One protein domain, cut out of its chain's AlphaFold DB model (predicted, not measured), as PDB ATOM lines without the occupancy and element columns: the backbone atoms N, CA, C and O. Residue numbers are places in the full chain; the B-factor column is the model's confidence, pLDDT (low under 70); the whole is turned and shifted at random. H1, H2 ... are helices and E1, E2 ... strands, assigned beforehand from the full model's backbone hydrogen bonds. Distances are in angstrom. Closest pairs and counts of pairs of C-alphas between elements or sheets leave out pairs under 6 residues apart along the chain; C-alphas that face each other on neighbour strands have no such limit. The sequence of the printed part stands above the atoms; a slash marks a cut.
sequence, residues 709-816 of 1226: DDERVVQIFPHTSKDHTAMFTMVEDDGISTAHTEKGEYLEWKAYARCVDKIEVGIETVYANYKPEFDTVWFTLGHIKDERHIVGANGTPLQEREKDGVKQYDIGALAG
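This is residues 709 to 816 of the 1226 residues of the protein "Gal_mutarotas_2 domain-containing protein" of Bifiguratus adelaidae (UniProt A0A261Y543). The domain is a sandwich of two strongly twisted sheets, only partly face to face, with their strands crossed: the long strands E2, E3 and E4 make one layer, and the shorter E1, E5, E8 and E7 the other. The small helix H1 lies in the loop beyond one end of the long strands, and the link from E5 to E6 reaches toward the other end. The printed part has 108 residues, with the elements E1, E2, H1, E3, E4, E5, E6, E7, E8 along the chain, and the class is mostly strand. The first sheet has the order E1, E5, E8, E7 and is mixed; the second, E2, E3, E4, is antiparallel. The whole is only just compact, close to loose, with a radius of gyration of the C-alphas of 15.4 A, and elongated, with spans of 48 by 29 by 26 A.

E1, residues 711 to 716, is an edge strand and the parallel neighbour of E5, residues 776 to 780, with N 714 and O 778 2.8 A apart. E5 is antiparallel to E8, residues 806 to 810, with N 779 and O 809 2.8 A apart. E8 forms a hairpin with the other edge strand, E7, residues 799 to 803, with N 808 and O 801 2.8 A apart. In the other sheet E2, residues 724 to 732, is antiparallel to E3, residues 747 to 755, with N 730 and O 749 2.8 A apart. E3 forms a hairpin with E4, residues 759 to 768, with N 754 and O 760 2.8 A apart. The two sheets form a sandwich, two sheets face to face, 10.7 A centre to centre where they face each other, with strands at 44 degrees. Between them, the closest C-alphas of E1 and E3 are those of Ile 716 and Ala 753, 7.3 A apart. E6, residues 789 to 792, pairs with no named strand and is near E4, with 5 pairs of C-alphas within 10 A. H1, residues 739 to 742, is not on either sheet; it is too short for an O i to N i+4 pair, and its one O i to N i+3 pair is not within range.

E1 begins at C-alpha 711, (144.046, 209.344, 206.745). E2, E3 and E4 are 26.2, 26.4 and 26.7 A long. E8 ends at C-alpha 810, (146.574, 208.010, 216.109).

The C-alphas farthest apart, of Glu 742 and Glu 787, are 48.4 A apart. The printed part has no cut and no long link. The mean pLDDT of the printed part is 82.5; residue 783 and residues 785 to 787, 793 to 797 and 812 to 816 are under 70.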
ATOM      1  N   ASP A 709     140.014 211.687 201.195       89.19
ATOM      2  CA  ASP A 709     141.385 211.218 201.444       89.19
ATOM      3  C   ASP A 709     141.809 211.559 202.888       89.19
ATOM      4  O   ASP A 709     142.608 212.462 203.126       89.19
ATOM      5  N   ASP A 710     141.173 210.902 203.868       89.06
ATOM      6  CA  ASP A 710     141.085 211.347 205.268       89.06
ATOM      7  C   ASP A 710     142.194 210.877 206.229       89.06
ATOM      8  O   ASP A 710     142.347 211.476 207.299       89.06
ATOM      9  N   GLU A 711     142.999 209.878 205.865       90.94
ATOM     10  CA  GLU A 711     144.046 209.344 206.745       90.94
ATOM     11  C   GLU A 711     145.388 209.056 206.060       90.94
ATOM     12  O   GLU A 711     145.474 208.726 204.873       90.94
ATOM     13  N   ARG A 712     146.458 209.112 206.858       92.38
ATOM     14  CA  ARG A 712     147.784 208.571 206.524       92.38
ATOM     15  C   ARG A 712     148.193 207.521 207.554       92.38
ATOM     16  O   ARG A 712     147.818 207.622 208.721       92.38
ATOM     17  N   VAL A 713     148.962 206.522 207.127       93.38
ATOM     18  CA  VAL A 713     149.540 205.485 207.993       93.38
ATOM     19  C   VAL A 713     151.055 205.478 207.812       93.38
ATOM     20  O   VAL A 713     151.545 205.156 206.734       93.38
ATOM     21  N   VAL A 714     151.789 205.825 208.866       93.69
ATOM     22  CA  VAL A 714     153.251 205.785 208.946       93.69
ATOM     23  C   VAL A 714     153.673 204.438 209.538       93.69
ATOM     24  O   VAL A 714     153.491 204.186 210.731       93.69
ATOM     25  N   GLN A 715     154.233 203.566 208.705       93.25
ATOM     26  CA  GLN A 715     154.915 202.350 209.144       93.25
ATOM     27  C   GLN A 715     156.378 202.679 209.463       93.25
ATOM     28  O   GLN A 715     157.083 203.269 208.643       93.25
ATOM     29  N   ILE A 716     156.827 202.307 210.658       92.31
ATOM     30  CA  ILE A 716     158.165 202.587 211.185       92.31
ATOM     31  C   ILE A 716     159.009 201.315 211.108       92.31
ATOM     32  O   ILE A 716     158.578 200.274 211.604       92.31
ATOM     33  N   PHE A 717     160.233 201.421 210.593       93.00
ATOM     34  CA  PHE A 717     161.218 200.335 210.562       93.00
ATOM     35  C   PHE A 717     162.402 200.712 211.468       93.00
ATOM     36  O   PHE A 717     163.333 201.383 211.016       93.00
ATOM     37  N   PRO A 718     162.358 200.374 212.776       89.94
ATOM     38  CA  PRO A 718     163.254 200.949 213.777       89.94
ATOM     39  C   PRO A 718     164.724 200.653 213.525       89.94
ATOM     40  O   PRO A 718     165.081 199.543 213.134       89.94
ATOM     41  N   HIS A 719     165.580 201.612 213.858       91.00
ATOM     42  CA  HIS A 719     167.023 201.426 213.818       91.00
ATOM     43  C   HIS A 719     167.539 200.853 215.149       91.00
ATOM     44  O   HIS A 719     167.090 201.252 216.225       91.00
ATOM     45  N   THR A 720     168.478 199.907 215.091       85.19
ATOM     46  CA  THR A 720     169.034 199.199 216.260       85.19
ATOM     47  C   THR A 720     169.997 200.053 217.089       85.19
ATOM     48  O   THR A 720     170.103 199.858 218.301       85.19
ATOM     49  N   SER A 721     170.675 201.027 216.469       84.81
ATOM     50  CA  SER A 721     171.416 202.068 217.204       84.81
ATOM     51  C   SER A 721     170.474 202.956 218.025       84.81
ATOM     52  O   SER A 721     169.454 203.418 217.518       84.81
ATOM     53  N   LYS A 722     170.883 203.266 219.262       80.44
ATOM     54  CA  LYS A 722     170.199 204.180 220.201       80.44
ATOM     55  C   LYS A 722     170.498 205.669 219.964       80.44
ATOM     56  O   LYS A 722     170.334 206.478 220.874       80.44
ATOM     57  N   ASP A 723     170.992 206.005 218.783       85.19
ATOM     58  CA  ASP A 723     171.231 207.380 218.361       85.19
ATOM     59  C   ASP A 723     171.029 207.458 216.843       85.19
ATOM     60  O   ASP A 723     171.966 207.395 216.048       85.19
ATOM     61  N   HIS A 724     169.762 207.408 216.434       88.44
ATOM     62  CA  HIS A 724     169.357 207.454 215.031       88.44
ATOM     63  C   HIS A 724     167.982 208.112 214.897       88.44
ATOM     64  O   HIS A 724     167.062 207.787 215.649       88.44
ATOM     65  N   THR A 725     167.815 208.993 213.907       90.69
ATOM     66  CA  THR A 725     166.531 209.644 213.609       90.69
ATOM     67  C   THR A 725     166.109 209.353 212.178       90.69
ATOM     68  O   THR A 725     166.665 209.911 211.236       90.69
ATOM     69  N   ALA A 726     165.090 208.509 212.037       91.12
ATOM     70  CA  ALA A 726     164.377 208.298 210.788       91.12
ATOM     71  C   ALA A 726     163.558 209.550 210.451       91.12
ATOM     72  O   ALA A 726     162.889 210.093 211.337       91.12
ATOM     73  N   MET A 727     163.555 209.979 209.189       91.75
ATOM     74  CA  MET A 727     162.703 211.064 208.692       91.75
ATOM     75  C   MET A 727     162.213 210.751 207.279       91.75
ATOM     76  O   MET A 727     162.989 210.280 206.454       91.75
ATOM     77  N   PHE A 728     160.950 211.061 206.984       92.12
ATOM     78  CA  PHE A 728     160.405 211.013 205.625       92.12
ATOM     79  C   PHE A 728     159.577 212.267 205.348       92.12
ATOM     80  O   PHE A 728     158.717 212.623 206.156       92.12
ATOM     81  N   THR A 729     159.817 212.918 204.208       90.31
ATOM     82  CA  THR A 729     159.133 214.153 203.800       90.31
ATOM     83  C   THR A 729     158.010 213.844 202.816       90.31
ATOM     84  O   THR A 729     158.248 213.397 201.699       90.31
ATOM     85  N   MET A 730     156.780 214.136 203.219       89.94
ATOM     86  CA  MET A 730     155.586 214.081 202.386       89.94
ATOM     87  C   MET A 730     155.307 215.445 201.759       89.94
ATOM     88  O   MET A 730     155.313 216.463 202.459       89.94
ATOM     89  N   VAL A 731     154.952 215.455 200.472       87.88
ATOM     90  CA  VAL A 731     154.370 216.637 199.819       87.88
ATOM     91  C   VAL A 731     152.991 216.298 199.271       87.88
ATOM     92  O   VAL A 731     152.806 215.299 198.580       87.88
ATOM     93  N   GLU A 732     152.010 217.126 199.615       89.12
ATOM     94  CA  GLU A 732     150.594 216.914 199.329       89.12
ATOM     95  C   GLU A 732     149.980 218.200 198.776       89.12
ATOM     96  O   GLU A 732     150.162 219.290 199.321       89.12
ATOM     97  N   ASP A 733     149.227 218.064 197.695       92.12
ATOM     98  CA  ASP A 733     148.504 219.131 197.010       92.12
ATOM     99  C   ASP A 733     147.179 218.558 196.467       92.12
ATOM    100  O   ASP A 733     146.759 217.463 196.858       92.12
ATOM    101  N   ASP A 734     146.490 219.288 195.588       92.44
ATOM    102  CA  ASP A 734     145.215 218.848 195.005       92.44
ATOM    103  C   ASP A 734     145.328 217.685 193.999       92.44
ATOM    104  O   ASP A 734     144.316 217.180 193.518       92.44
ATOM    105  N   GLY A 735     146.546 217.278 193.633       93.19
ATOM    106  CA  GLY A 735     146.839 216.238 192.652       93.19
ATOM    107  C   GLY A 735     146.405 216.525 191.209       93.19
ATOM    108  O   GLY A 735     146.596 215.660 190.352       93.19
ATOM    109  N   ILE A 736     145.818 217.690 190.916       93.31
ATOM    110  CA  ILE A 736     145.007 217.932 189.709       93.31
ATOM    111  C   ILE A 736     145.387 219.245 189.006       93.31
ATOM    112  O   ILE A 736     145.588 219.252 187.786       93.31
ATOM    113  N   SER A 737     145.506 220.355 189.739       95.06
ATOM    114  CA  SER A 737     145.715 221.683 189.151       95.06
ATOM    115  C   SER A 737     147.175 222.132 189.172       95.06
ATOM    116  O   SER A 737     148.046 221.567 189.840       95.06
ATOM    117  N   THR A 738     147.450 223.195 188.427       93.56
ATOM    118  CA  THR A 738     148.759 223.855 188.379       93.56
ATOM    119  C   THR A 738     148.998 224.820 189.548       93.56
ATOM    120  O   THR A 738     150.042 225.466 189.616       93.56
ATOM    121  N   ALA A 739     148.079 224.893 190.520       89.69
ATOM    122  CA  ALA A 739     148.155 225.822 191.647       89.69
ATOM    123  C   ALA A 739     149.370 225.606 192.573       89.69
ATOM    124  O   ALA A 739     149.849 226.567 193.179       89.69
ATOM    125  N   HIS A 740     149.919 224.387 192.632       86.31
ATOM    126  CA  HIS A 740     151.177 224.112 193.333       86.31
ATOM    127  C   HIS A 740     152.343 224.952 192.761       86.31
ATOM    128  O   HIS A 740     153.143 225.472 193.532       86.31
ATOM    129  N   THR A 741     152.416 225.155 191.432       83.75
ATOM    130  CA  THR A 741     153.425 226.021 190.787       83.75
ATOM    131  C   THR A 741     152.976 227.476 190.743       83.75
ATOM    132  O   THR A 741     153.749 228.374 191.054       83.75
ATOM    133  N   GLU A 742     151.731 227.717 190.325       84.38
ATOM    134  CA  GLU A 742     151.236 229.061 189.987       84.38
ATOM    135  C   GLU A 742     150.915 229.918 191.224       84.38
ATOM    136  O   GLU A 742     150.852 231.142 191.122       84.38
ATOM    137  N   LYS A 743     150.717 229.291 192.391       80.75
ATOM    138  CA  LYS A 743     150.350 229.967 193.649       80.75
ATOM    139  C   LYS A 743     151.074 229.438 194.895       80.75
ATOM    140  O   LYS A 743     150.873 229.977 195.984       80.75
ATOM    141  N   GLY A 744     151.831 228.344 194.775       80.81
ATOM    142  CA  GLY A 744     152.371 227.618 195.925       80.81
ATOM    143  C   GLY A 744     151.309 226.897 196.765       80.81
ATOM    144  O   GLY A 744     151.517 226.732 197.960       80.81
ATOM    145  N   GLU A 745     150.150 226.511 196.219       86.31
ATOM    146  CA  GLU A 745     149.110 225.782 196.979       86.31
ATOM    147  C   GLU A 745     149.522 224.307 197.206       86.31
ATOM    148  O   GLU A 745     149.039 223.403 196.529       86.31
ATOM    149  N   TYR A 746     150.434 224.070 198.160       86.38
ATOM    150  CA  TYR A 746     150.841 222.739 198.638       86.38
ATOM    151  C   TYR A 746     151.117 222.705 200.158       86.38
ATOM    152  O   TYR A 746     151.203 223.735 200.840       86.38
ATOM    153  N   LEU A 747     151.205 221.490 200.699       85.75
ATOM    154  CA  LEU A 747     151.591 221.152 202.065       85.75
ATOM    155  C   LEU A 747     152.850 220.285 202.008       85.75
ATOM    156  O   LEU A 747     152.851 219.247 201.356       85.75
ATOM    157  N   GLU A 748     153.879 220.671 202.751       86.38
ATOM    158  CA  GLU A 748     155.047 219.841 203.031       86.38
ATOM    159  C   GLU A 748     155.131 219.548 204.532       86.38
ATOM    160  O   GLU A 748     155.104 220.462 205.366       86.38
ATOM    161  N   TRP A 749     155.214 218.270 204.888       87.38
ATOM    162  CA  TRP A 749     155.338 217.812 206.270       87.38
ATOM    163  C   TRP A 749     156.271 216.608 206.350       87.38
ATOM    164  O   TRP A 749     156.402 215.848 205.394       87.38
ATOM    165  N   LYS A 750     156.923 216.423 207.495       89.25
ATOM    166  CA  LYS A 750     157.765 215.257 207.764       89.25
ATOM    167  C   LYS A 750     157.114 214.379 208.820       89.25
ATOM    168  O   LYS A 750     156.609 214.903 209.813       89.25
ATOM    169  N   ALA A 751     157.208 213.067 208.656       91.62
ATOM    170  CA  ALA A 751     157.154 212.141 209.781       91.62
ATOM    171  C   ALA A 751     158.580 211.891 210.291       91.62
ATOM    172  O   ALA A 751     159.520 211.876 209.492       91.62
ATOM    173  N   TYR A 752     158.744 211.662 211.594       90.56
ATOM    174  CA  TYR A 752     160.023 211.248 212.175       90.56
ATOM    175  C   TYR A 752     159.868 210.114 213.198       90.56
ATOM    176  O   TYR A 752     158.825 209.971 213.840       90.56
ATOM    177  N   ALA A 753     160.937 209.330 213.373       90.62
ATOM    178  CA  ALA A 753     161.082 208.368 214.465       90.62
ATOM    179  C   ALA A 753     162.532 208.346 214.985       90.62
ATOM    180  O   ALA A 753     163.447 207.865 214.317       90.62
ATOM    181  N   ARG A 754     162.746 208.861 216.200       89.38
ATOM    182  CA  ARG A 754     164.054 208.944 216.865       89.38
ATOM    183  C   ARG A 754     164.230 207.776 217.834       89.38
ATOM    184  O   ARG A 754     163.482 207.641 218.802       89.38
ATOM    185  N   CYS A 755     165.202 206.916 217.548       85.56
ATOM    186  CA  CYS A 755     165.523 205.705 218.299       85.56
ATOM    187  C   CYS A 755     166.598 206.016 219.350       85.56
ATOM    188  O   CYS A 755     167.739 206.307 219.004       85.56
ATOM    189  N   VAL A 756     166.212 205.959 220.628       78.00
ATOM    190  CA  VAL A 756     167.055 206.163 221.823       78.00
ATOM    191  C   VAL A 756     166.794 205.024 222.832       78.00
ATOM    192  O   VAL A 756     166.582 203.882 222.429       78.00
ATOM    193  N   ASP A 757     166.708 205.283 224.144       77.88
ATOM    194  CA  ASP A 757     166.135 204.343 225.138       77.88
ATOM    195  C   ASP A 757     164.598 204.153 225.020       77.88
ATOM    196  O   ASP A 757     163.940 203.604 225.902       77.88
ATOM    197  N   LYS A 758     164.017 204.630 223.920       82.62
ATOM    198  CA  LYS A 758     162.619 204.541 223.478       82.62
ATOM    199  C   LYS A 758     162.587 204.868 221.982       82.62
ATOM    200  O   LYS A 758     163.569 205.397 221.467       82.62
ATOM    201  N   ILE A 759     161.479 204.611 221.290       85.75
ATOM    202  CA  ILE A 759     161.230 205.309 220.016       85.75
ATOM    203  C   ILE A 759     160.369 206.525 220.327       85.75
ATOM    204  O   ILE A 759     159.319 206.391 220.957       85.75
ATOM    205  N   GLU A 760     160.824 207.698 219.898       88.06
ATOM    206  CA  GLU A 760     160.022 208.917 219.882       88.06
ATOM    207  C   GLU A 760     159.538 209.190 218.464       88.06
ATOM    208  O   GLU A 760     160.355 209.399 217.569       88.06
ATOM    209  N   VAL A 761     158.222 209.169 218.253       86.88
ATOM    210  CA  VAL A 761     157.602 209.390 216.935       86.88
ATOM    211  C   VAL A 761     156.807 210.684 216.927       86.88
ATOM    212  O   VAL A 761     156.268 211.061 217.968       86.88
ATOM    213  N   GLY A 762     156.717 211.345 215.775       85.25
ATOM    214  CA  GLY A 762     155.943 212.575 215.620       85.25
ATOM    215  C   GLY A 762     155.926 213.122 214.195       85.25
ATOM    216  O   GLY A 762     156.427 212.483 213.263       85.25
ATOM    217  N   ILE A 763     155.331 214.308 214.034       85.44
ATOM    218  CA  ILE A 763     155.212 215.015 212.750       85.44
ATOM    219  C   ILE A 763     155.626 216.491 212.852       85.44
ATOM    220  O   ILE A 763     155.310 217.171 213.827       85.44
ATOM    221  N   GLU A 764     156.280 217.001 211.809       81.44
ATOM    222  CA  GLU A 764     156.694 218.405 211.646       81.44
ATOM    223  C   GLU A 764     156.003 218.987 210.400       81.44
ATOM    224  O   GLU A 764     156.067 218.390 209.327       81.44
ATOM    225  N   THR A 765     155.362 220.159 210.488       80.19
ATOM    226  CA  THR A 765     154.896 220.886 209.286       80.19
ATOM    227  C   THR A 765     155.994 221.829 208.804       80.19
ATOM    228  O   THR A 765     156.352 222.758 209.521       80.19
ATOM    229  N   VAL A 766     156.486 221.619 207.581       80.69
ATOM    230  CA  VAL A 766     157.544 222.433 206.956       80.69
ATOM    231  C   VAL A 766     156.939 223.628 206.218       80.69
ATOM    232  O   VAL A 766     157.407 224.756 206.349       80.69
ATOM    233  N   TYR A 767     155.865 223.389 205.462       77.31
ATOM    234  CA  TYR A 767     155.159 224.405 204.684       77.31
ATOM    235  C   TYR A 767     153.668 224.071 204.601       77.31
ATOM    236  O   TYR A 767     153.301 222.912 204.431       77.31
ATOM    237  N   ALA A 768     152.787 225.065 204.717       79.81
ATOM    238  CA  ALA A 768     151.341 224.845 204.698       79.81
ATOM    239  C   ALA A 768     150.590 226.017 204.054       79.81
ATOM    240  O   ALA A 768     150.066 226.890 204.742       79.81
ATOM    241  N   ASN A 769     150.504 226.000 202.724       78.75
ATOM    242  CA  ASN A 769     149.619 226.869 201.938       78.75
ATOM    243  C   ASN A 769     148.522 226.050 201.211       78.75
ATOM    244  O   ASN A 769     147.774 226.570 200.390       78.75
ATOM    245  N   TYR A 770     148.397 224.765 201.563       82.75
ATOM    246  CA  TYR A 770     147.295 223.864 201.230       82.75
ATOM    247  C   TYR A 770     146.723 223.231 202.506       82.75
ATOM    248  O   TYR A 770     147.439 222.955 203.482       82.75
ATOM    249  N   LYS A 771     145.412 222.983 202.487       84.25
ATOM    250  CA  LYS A 771     144.718 222.188 203.498       84.25
ATOM    251  C   LYS A 771     144.425 220.808 202.894       84.25
ATOM    252  O   LYS A 771     143.609 220.750 201.979       84.25
ATOM    253  N   PRO A 772     145.050 219.726 203.388       85.25
ATOM    254  CA  PRO A 772     144.744 218.381 202.924       85.25
ATOM    255  C   PRO A 772     143.342 217.959 203.375       85.25
ATOM    256  O   PRO A 772     142.778 218.525 204.317       85.25
ATOM    257  N   GLU A 773     142.806 216.916 202.743       85.38
ATOM    258  CA  GLU A 773     141.605 216.238 203.238       85.38
ATOM    259  C   GLU A 773     141.879 215.372 204.476       85.38
ATOM    260  O   GLU A 773     140.951 215.135 205.259       85.38
ATOM    261  N   PHE A 774     143.132 214.940 204.685       85.38
ATOM    262  CA  PHE A 774     143.489 214.135 205.846       85.38
ATOM    263  C   PHE A 774     143.578 214.962 207.122       85.38
ATOM    264  O   PHE A 774     144.223 216.011 207.198       85.38
ATOM    265  N   ASP A 775     142.919 214.436 208.146       84.31
ATOM    266  CA  ASP A 775     142.883 214.963 209.505       84.31
ATOM    267  C   ASP A 775     143.397 213.940 210.529       84.31
ATOM    268  O   ASP A 775     143.525 214.289 211.694       84.31
ATOM    269  N   THR A 776     143.772 212.728 210.106       87.38
ATOM    270  CA  THR A 776     144.262 211.657 210.993       87.38
ATOM    271  C   THR A 776     145.602 211.093 210.500       87.38
ATOM    272  O   THR A 776     145.750 210.806 209.308       87.38
ATOM    273  N   VAL A 777     146.581 210.901 211.399       90.25
ATOM    274  CA  VAL A 777     147.886 210.293 211.063       90.25
ATOM    275  C   VAL A 777     148.207 209.160 212.038       90.25
ATOM    276  O   VAL A 777     148.639 209.371 213.170       90.25
ATOM    277  N   TRP A 778     148.020 207.930 211.566       91.06
ATOM    278  CA  TRP A 778     148.282 206.710 212.322       91.06
ATOM    279  C   TRP A 778     149.760 206.327 212.259       91.06
ATOM    280  O   TRP A 778     150.339 206.298 211.177       91.06
ATOM    281  N   PHE A 779     150.349 205.931 213.382       90.38
ATOM    282  CA  PHE A 779     151.696 205.360 213.451       90.38
ATOM    283  C   PHE A 779     151.642 203.882 213.852       90.38
ATOM    284  O   PHE A 779     150.794 203.463 214.648       90.38
ATOM    285  N   THR A 780     152.545 203.073 213.297       89.19
ATOM    286  CA  THR A 780     152.650 201.639 213.603       89.19
ATOM    287  C   THR A 780     154.049 201.078 213.334       89.19
ATOM    288  O   THR A 780     154.799 201.616 212.526       89.19
ATOM    289  N   LEU A 781     154.384 199.965 213.988       83.31
ATOM    290  CA  LEU A 781     155.601 199.171 213.760       83.31
ATOM    291  C   LEU A 781     155.376 198.037 212.730       83.31
ATOM    292  O   LEU A 781     156.222 197.162 212.567       83.31
ATOM    293  N   GLY A 782     154.226 198.015 212.046       70.75
ATOM    294  CA  GLY A 782     153.888 196.961 211.085       70.75
ATOM    295  C   GLY A 782     153.700 195.601 211.767       70.75
ATOM    296  O   GLY A 782     153.143 195.524 212.861       70.75
ATOM    297  N   HIS A 783     154.177 194.524 211.137       68.94
ATOM    298  CA  HIS A 783     154.141 193.174 211.715       68.94
ATOM    299  C   HIS A 783     155.364 192.854 212.603       68.94
ATOM    300  O   HIS A 783     155.537 191.701 213.014       68.94
ATOM    301  N   ILE A 784     156.206 193.847 212.937       73.00
ATOM    302  CA  ILE A 784     157.290 193.683 213.915       73.00
ATOM    303  C   ILE A 784     156.659 193.318 215.264       73.00
ATOM    304  O   ILE A 784     155.860 194.070 215.821       73.00
ATOM    305  N   LYS A 785     157.017 192.144 215.798       67.88
ATOM    306  CA  LYS A 785     156.529 191.680 217.103       67.88
ATOM    307  C   LYS A 785     157.164 192.503 218.215       67.88
ATOM    308  O   LYS A 785     158.315 192.273 218.578       67.88
ATOM    309  N   ASP A 786     156.389 193.439 218.745       67.00
ATOM    310  CA  ASP A 786     156.835 194.402 219.739       67.00
ATOM    311  C   ASP A 786     155.897 194.426 220.952       67.00
ATOM    312  O   ASP A 786     154.675 194.470 220.809       67.00
ATOM    313  N   GLU A 787     156.480 194.389 222.150       67.38
ATOM    314  CA  GLU A 787     155.759 194.367 223.431       67.38
ATOM    315  C   GLU A 787     155.950 195.673 224.235       67.38
ATOM    316  O   GLU A 787     155.549 195.754 225.398       67.38
ATOM    317  N   ARG A 788     156.579 196.709 223.653       71.62
ATOM    318  CA  ARG A 788     156.839 197.987 224.341       71.62
ATOM    319  C   ARG A 788     155.549 198.746 224.661       71.62
ATOM    320  O   ARG A 788     154.578 198.729 223.908       71.62
ATOM    321  N   HIS A 789     155.555 199.478 225.775       73.25
ATOM    322  CA  HIS A 789     154.412 200.286 226.196       73.25
ATOM    323  C   HIS A 789     154.394 201.630 225.463       73.25
ATOM    324  O   HIS A 789     155.361 202.392 225.506       73.25
ATOM    325  N   ILE A 790     153.268 201.943 224.828       77.94
ATOM    326  CA  ILE A 790     153.086 203.144 224.012       77.94
ATOM    327  C   ILE A 790     152.317 204.187 224.833       77.94
ATOM    328  O   ILE A 790     151.227 203.905 225.327       77.94
ATOM    329  N   VAL A 791     152.892 205.384 224.995       75.31
ATOM    330  CA  VAL A 791     152.285 206.503 225.736       75.31
ATOM    331  C   VAL A 791     152.462 207.825 224.984       75.31
ATOM    332  O   VAL A 791     153.534 208.099 224.441       75.31
ATOM    333  N   GLY A 792     151.428 208.675 224.965       73.56
ATOM    334  CA  GLY A 792     151.570 210.053 224.473       73.56
ATOM    335  C   GLY A 792     152.572 210.857 225.311       73.56
ATOM    336  O   GLY A 792     152.821 210.490 226.460       73.56
ATOM    337  N   ALA A 793     153.119 211.957 224.774       62.53
ATOM    338  CA  ALA A 793     154.127 212.802 225.441       62.53
ATOM    339  C   ALA A 793     153.873 213.046 226.946       62.53
ATOM    340  O   ALA A 793     154.785 212.925 227.761       62.53
ATOM    341  N   ASN A 794     152.617 213.316 227.321       60.97
ATOM    342  CA  ASN A 794     152.199 213.632 228.692       60.97
ATOM    343  C   ASN A 794     151.595 212.437 229.465       60.97
ATOM    344  O   ASN A 794     150.881 212.630 230.447       60.97
ATOM    345  N   GLY A 795     151.820 211.199 229.011       64.88
ATOM    346  CA  GLY A 795     151.164 209.998 229.548       64.88
ATOM    347  C   GLY A 795     149.692 209.850 229.137       64.88
ATOM    348  O   GLY A 795     148.981 209.007 229.681       64.88
ATOM    349  N   THR A 796     149.224 210.670 228.192       66.12
ATOM    350  CA  THR A 796     147.851 210.655 227.676       66.12
ATOM    351  C   THR A 796     147.532 209.315 227.000       66.12
ATOM    352  O   THR A 796     148.353 208.839 226.206       66.12
ATOM    353  N   PRO A 797     146.347 208.717 227.240       68.12
ATOM    354  CA  PRO A 797     145.830 207.638 226.405       68.12
ATOM    355  C   PRO A 797     145.679 208.104 224.955       68.12
ATOM    356  O   PRO A 797     145.147 209.183 224.700       68.12
ATOM    357  N   LEU A 798     146.139 207.280 224.018       78.50
ATOM    358  CA  LEU A 798     146.045 207.517 222.578       78.50
ATOM    359  C   LEU A 798     144.834 206.781 222.000       78.50
ATOM    360  O   LEU A 798     144.355 205.808 222.590       78.50
ATOM    361  N   GLN A 799     144.361 207.202 220.827       83.56
ATOM    362  CA  GLN A 799     143.369 206.430 220.088       83.56
ATOM    363  C   GLN A 799     144.067 205.263 219.373       83.56
ATOM    364  O   GLN A 799     144.864 205.455 218.458       83.56
ATOM    365  N   GLU A 800     143.763 204.041 219.806       87.06
ATOM    366  CA  GLU A 800     144.247 202.800 219.194       87.06
ATOM    367  C   GLU A 800     143.179 202.217 218.256       87.06
ATOM    368  O   GLU A 800     141.986 202.220 218.575       87.06
ATOM    369  N   ARG A 801     143.609 201.649 217.126       89.81
ATOM    370  CA  ARG A 801     142.822 200.693 216.337       89.81
ATOM    371  C   ARG A 801     143.655 199.464 215.992       89.81
ATOM    372  O   ARG A 801     144.874 199.552 215.869       89.81
ATOM    373  N   GLU A 802     142.989 198.341 215.753       86.81
ATOM    374  CA  GLU A 802     143.599 197.164 215.135       86.81
ATOM    375  C   GLU A 802     143.100 197.049 213.690       86.81
ATOM    376  O   GLU A 802     141.898 197.150 213.433       86.81
ATOM    377  N   LYS A 803     144.023 196.887 212.742       82.69
ATOM    378  CA  LYS A 803     143.746 196.758 211.308       82.69
ATOM    379  C   LYS A 803     144.720 195.733 210.736       82.69
ATOM    380  O   LYS A 803     145.914 195.829 210.990       82.69
ATOM    381  N   ASP A 804     144.203 194.718 210.047       77.69
ATOM    382  CA  ASP A 804     144.990 193.621 209.459       77.69
ATOM    383  C   ASP A 804     145.895 192.879 210.478       77.69
ATOM    384  O   ASP A 804     146.995 192.424 210.170       77.69
ATOM    385  N   GLY A 805     145.425 192.772 211.732       77.00
ATOM    386  CA  GLY A 805     146.162 192.179 212.859       77.00
ATOM    387  C   GLY A 805     147.282 193.062 213.429       77.00
ATOM    388  O   GLY A 805     148.047 192.613 214.281       77.00
ATOM    389  N   VAL A 806     147.391 194.311 212.966       83.12
ATOM    390  CA  VAL A 806     148.402 195.291 213.375       83.12
ATOM    391  C   VAL A 806     147.749 196.414 214.175       83.12
ATOM    392  O   VAL A 806     146.756 197.012 213.756       83.12
ATOM    393  N   LYS A 807     148.340 196.740 215.329       86.81
ATOM    394  CA  LYS A 807     147.946 197.898 216.140       86.81
ATOM    395  C   LYS A 807     148.464 199.191 215.511       86.81
ATOM    396  O   LYS A 807     149.626 199.285 215.109       86.81
ATOM    397  N   GLN A 808     147.593 200.184 215.431       89.44
ATOM    398  CA  GLN A 808     147.863 201.504 214.872       89.44
ATOM    399  C   GLN A 808     147.398 202.566 215.868       89.44
ATOM    400  O   GLN A 808     146.303 202.462 216.424       89.44
ATOM    401  N   TYR A 809     148.225 203.586 216.073       87.44
ATOM    402  CA  TYR A 809     148.012 204.628 217.074       87.44
ATOM    403  C   TYR A 809     147.877 205.973 216.379       87.44
ATOM    404  O   TYR A 809     148.815 206.408 215.712       87.44
ATOM    405  N   ASP A 810     146.720 206.615 216.510       85.44
ATOM    406  CA  ASP A 810     146.574 208.010 216.109       85.44
ATOM    407  C   ASP A 810     147.272 208.888 217.150       85.44
ATOM    408  O   ASP A 810     147.094 208.716 218.362       85.44
ATOM    409  N   ILE A 811     148.097 209.809 216.659       70.81
ATOM    410  CA  ILE A 811     148.888 210.729 217.488       70.81
ATOM    411  C   ILE A 811     148.134 212.041 217.744       70.81
ATOM    412  O   ILE A 811     148.647 212.952 218.394       70.81
ATOM    413  N   GLY A 812     146.907 212.116 217.227       60.84
ATOM    414  CA  GLY A 812     146.218 213.341 216.892       60.84
ATOM    415  C   GLY A 812     146.509 213.746 215.444       60.84
ATOM    416  O   GLY A 812     147.466 213.307 214.806       60.84
ATOM    417  N   ALA A 813     145.666 214.646 214.950       52.44
ATOM    418  CA  ALA A 813     145.793 215.290 213.651       52.44
ATOM    419  C   ALA A 813     147.128 216.044 213.462       52.44
ATOM    420  O   ALA A 813     147.994 216.111 214.336       52.44
ATOM    421  N   LEU A 814     147.197 216.833 212.384       54.03
ATOM    422  CA  LEU A 814     147.947 218.100 212.368       54.03
ATOM    423  C   LEU A 814     147.318 219.098 213.379       54.03
ATOM    424  O   LEU A 814     146.815 220.165 213.017       54.03
ATOM    425  N   ALA A 815     147.306 218.717 214.662       39.91
ATOM    426  CA  ALA A 815     146.417 219.168 215.736       39.91
ATOM    427  C   ALA A 815     146.784 220.538 216.341       39.91
ATOM    428  O   ALA A 815     146.517 220.816 217.506       39.91
ATOM    429  N   GLY A 816     147.377 221.409 215.525       45.44
ATOM    430  CA  GLY A 816     147.577 222.826 215.818       45.44
ATOM    431  C   GLY A 816     146.740 223.760 214.939       45.44
ATOM    432  O   GLY A 816     146.672 224.947 215.239       45.44
TER     433      GLY A 816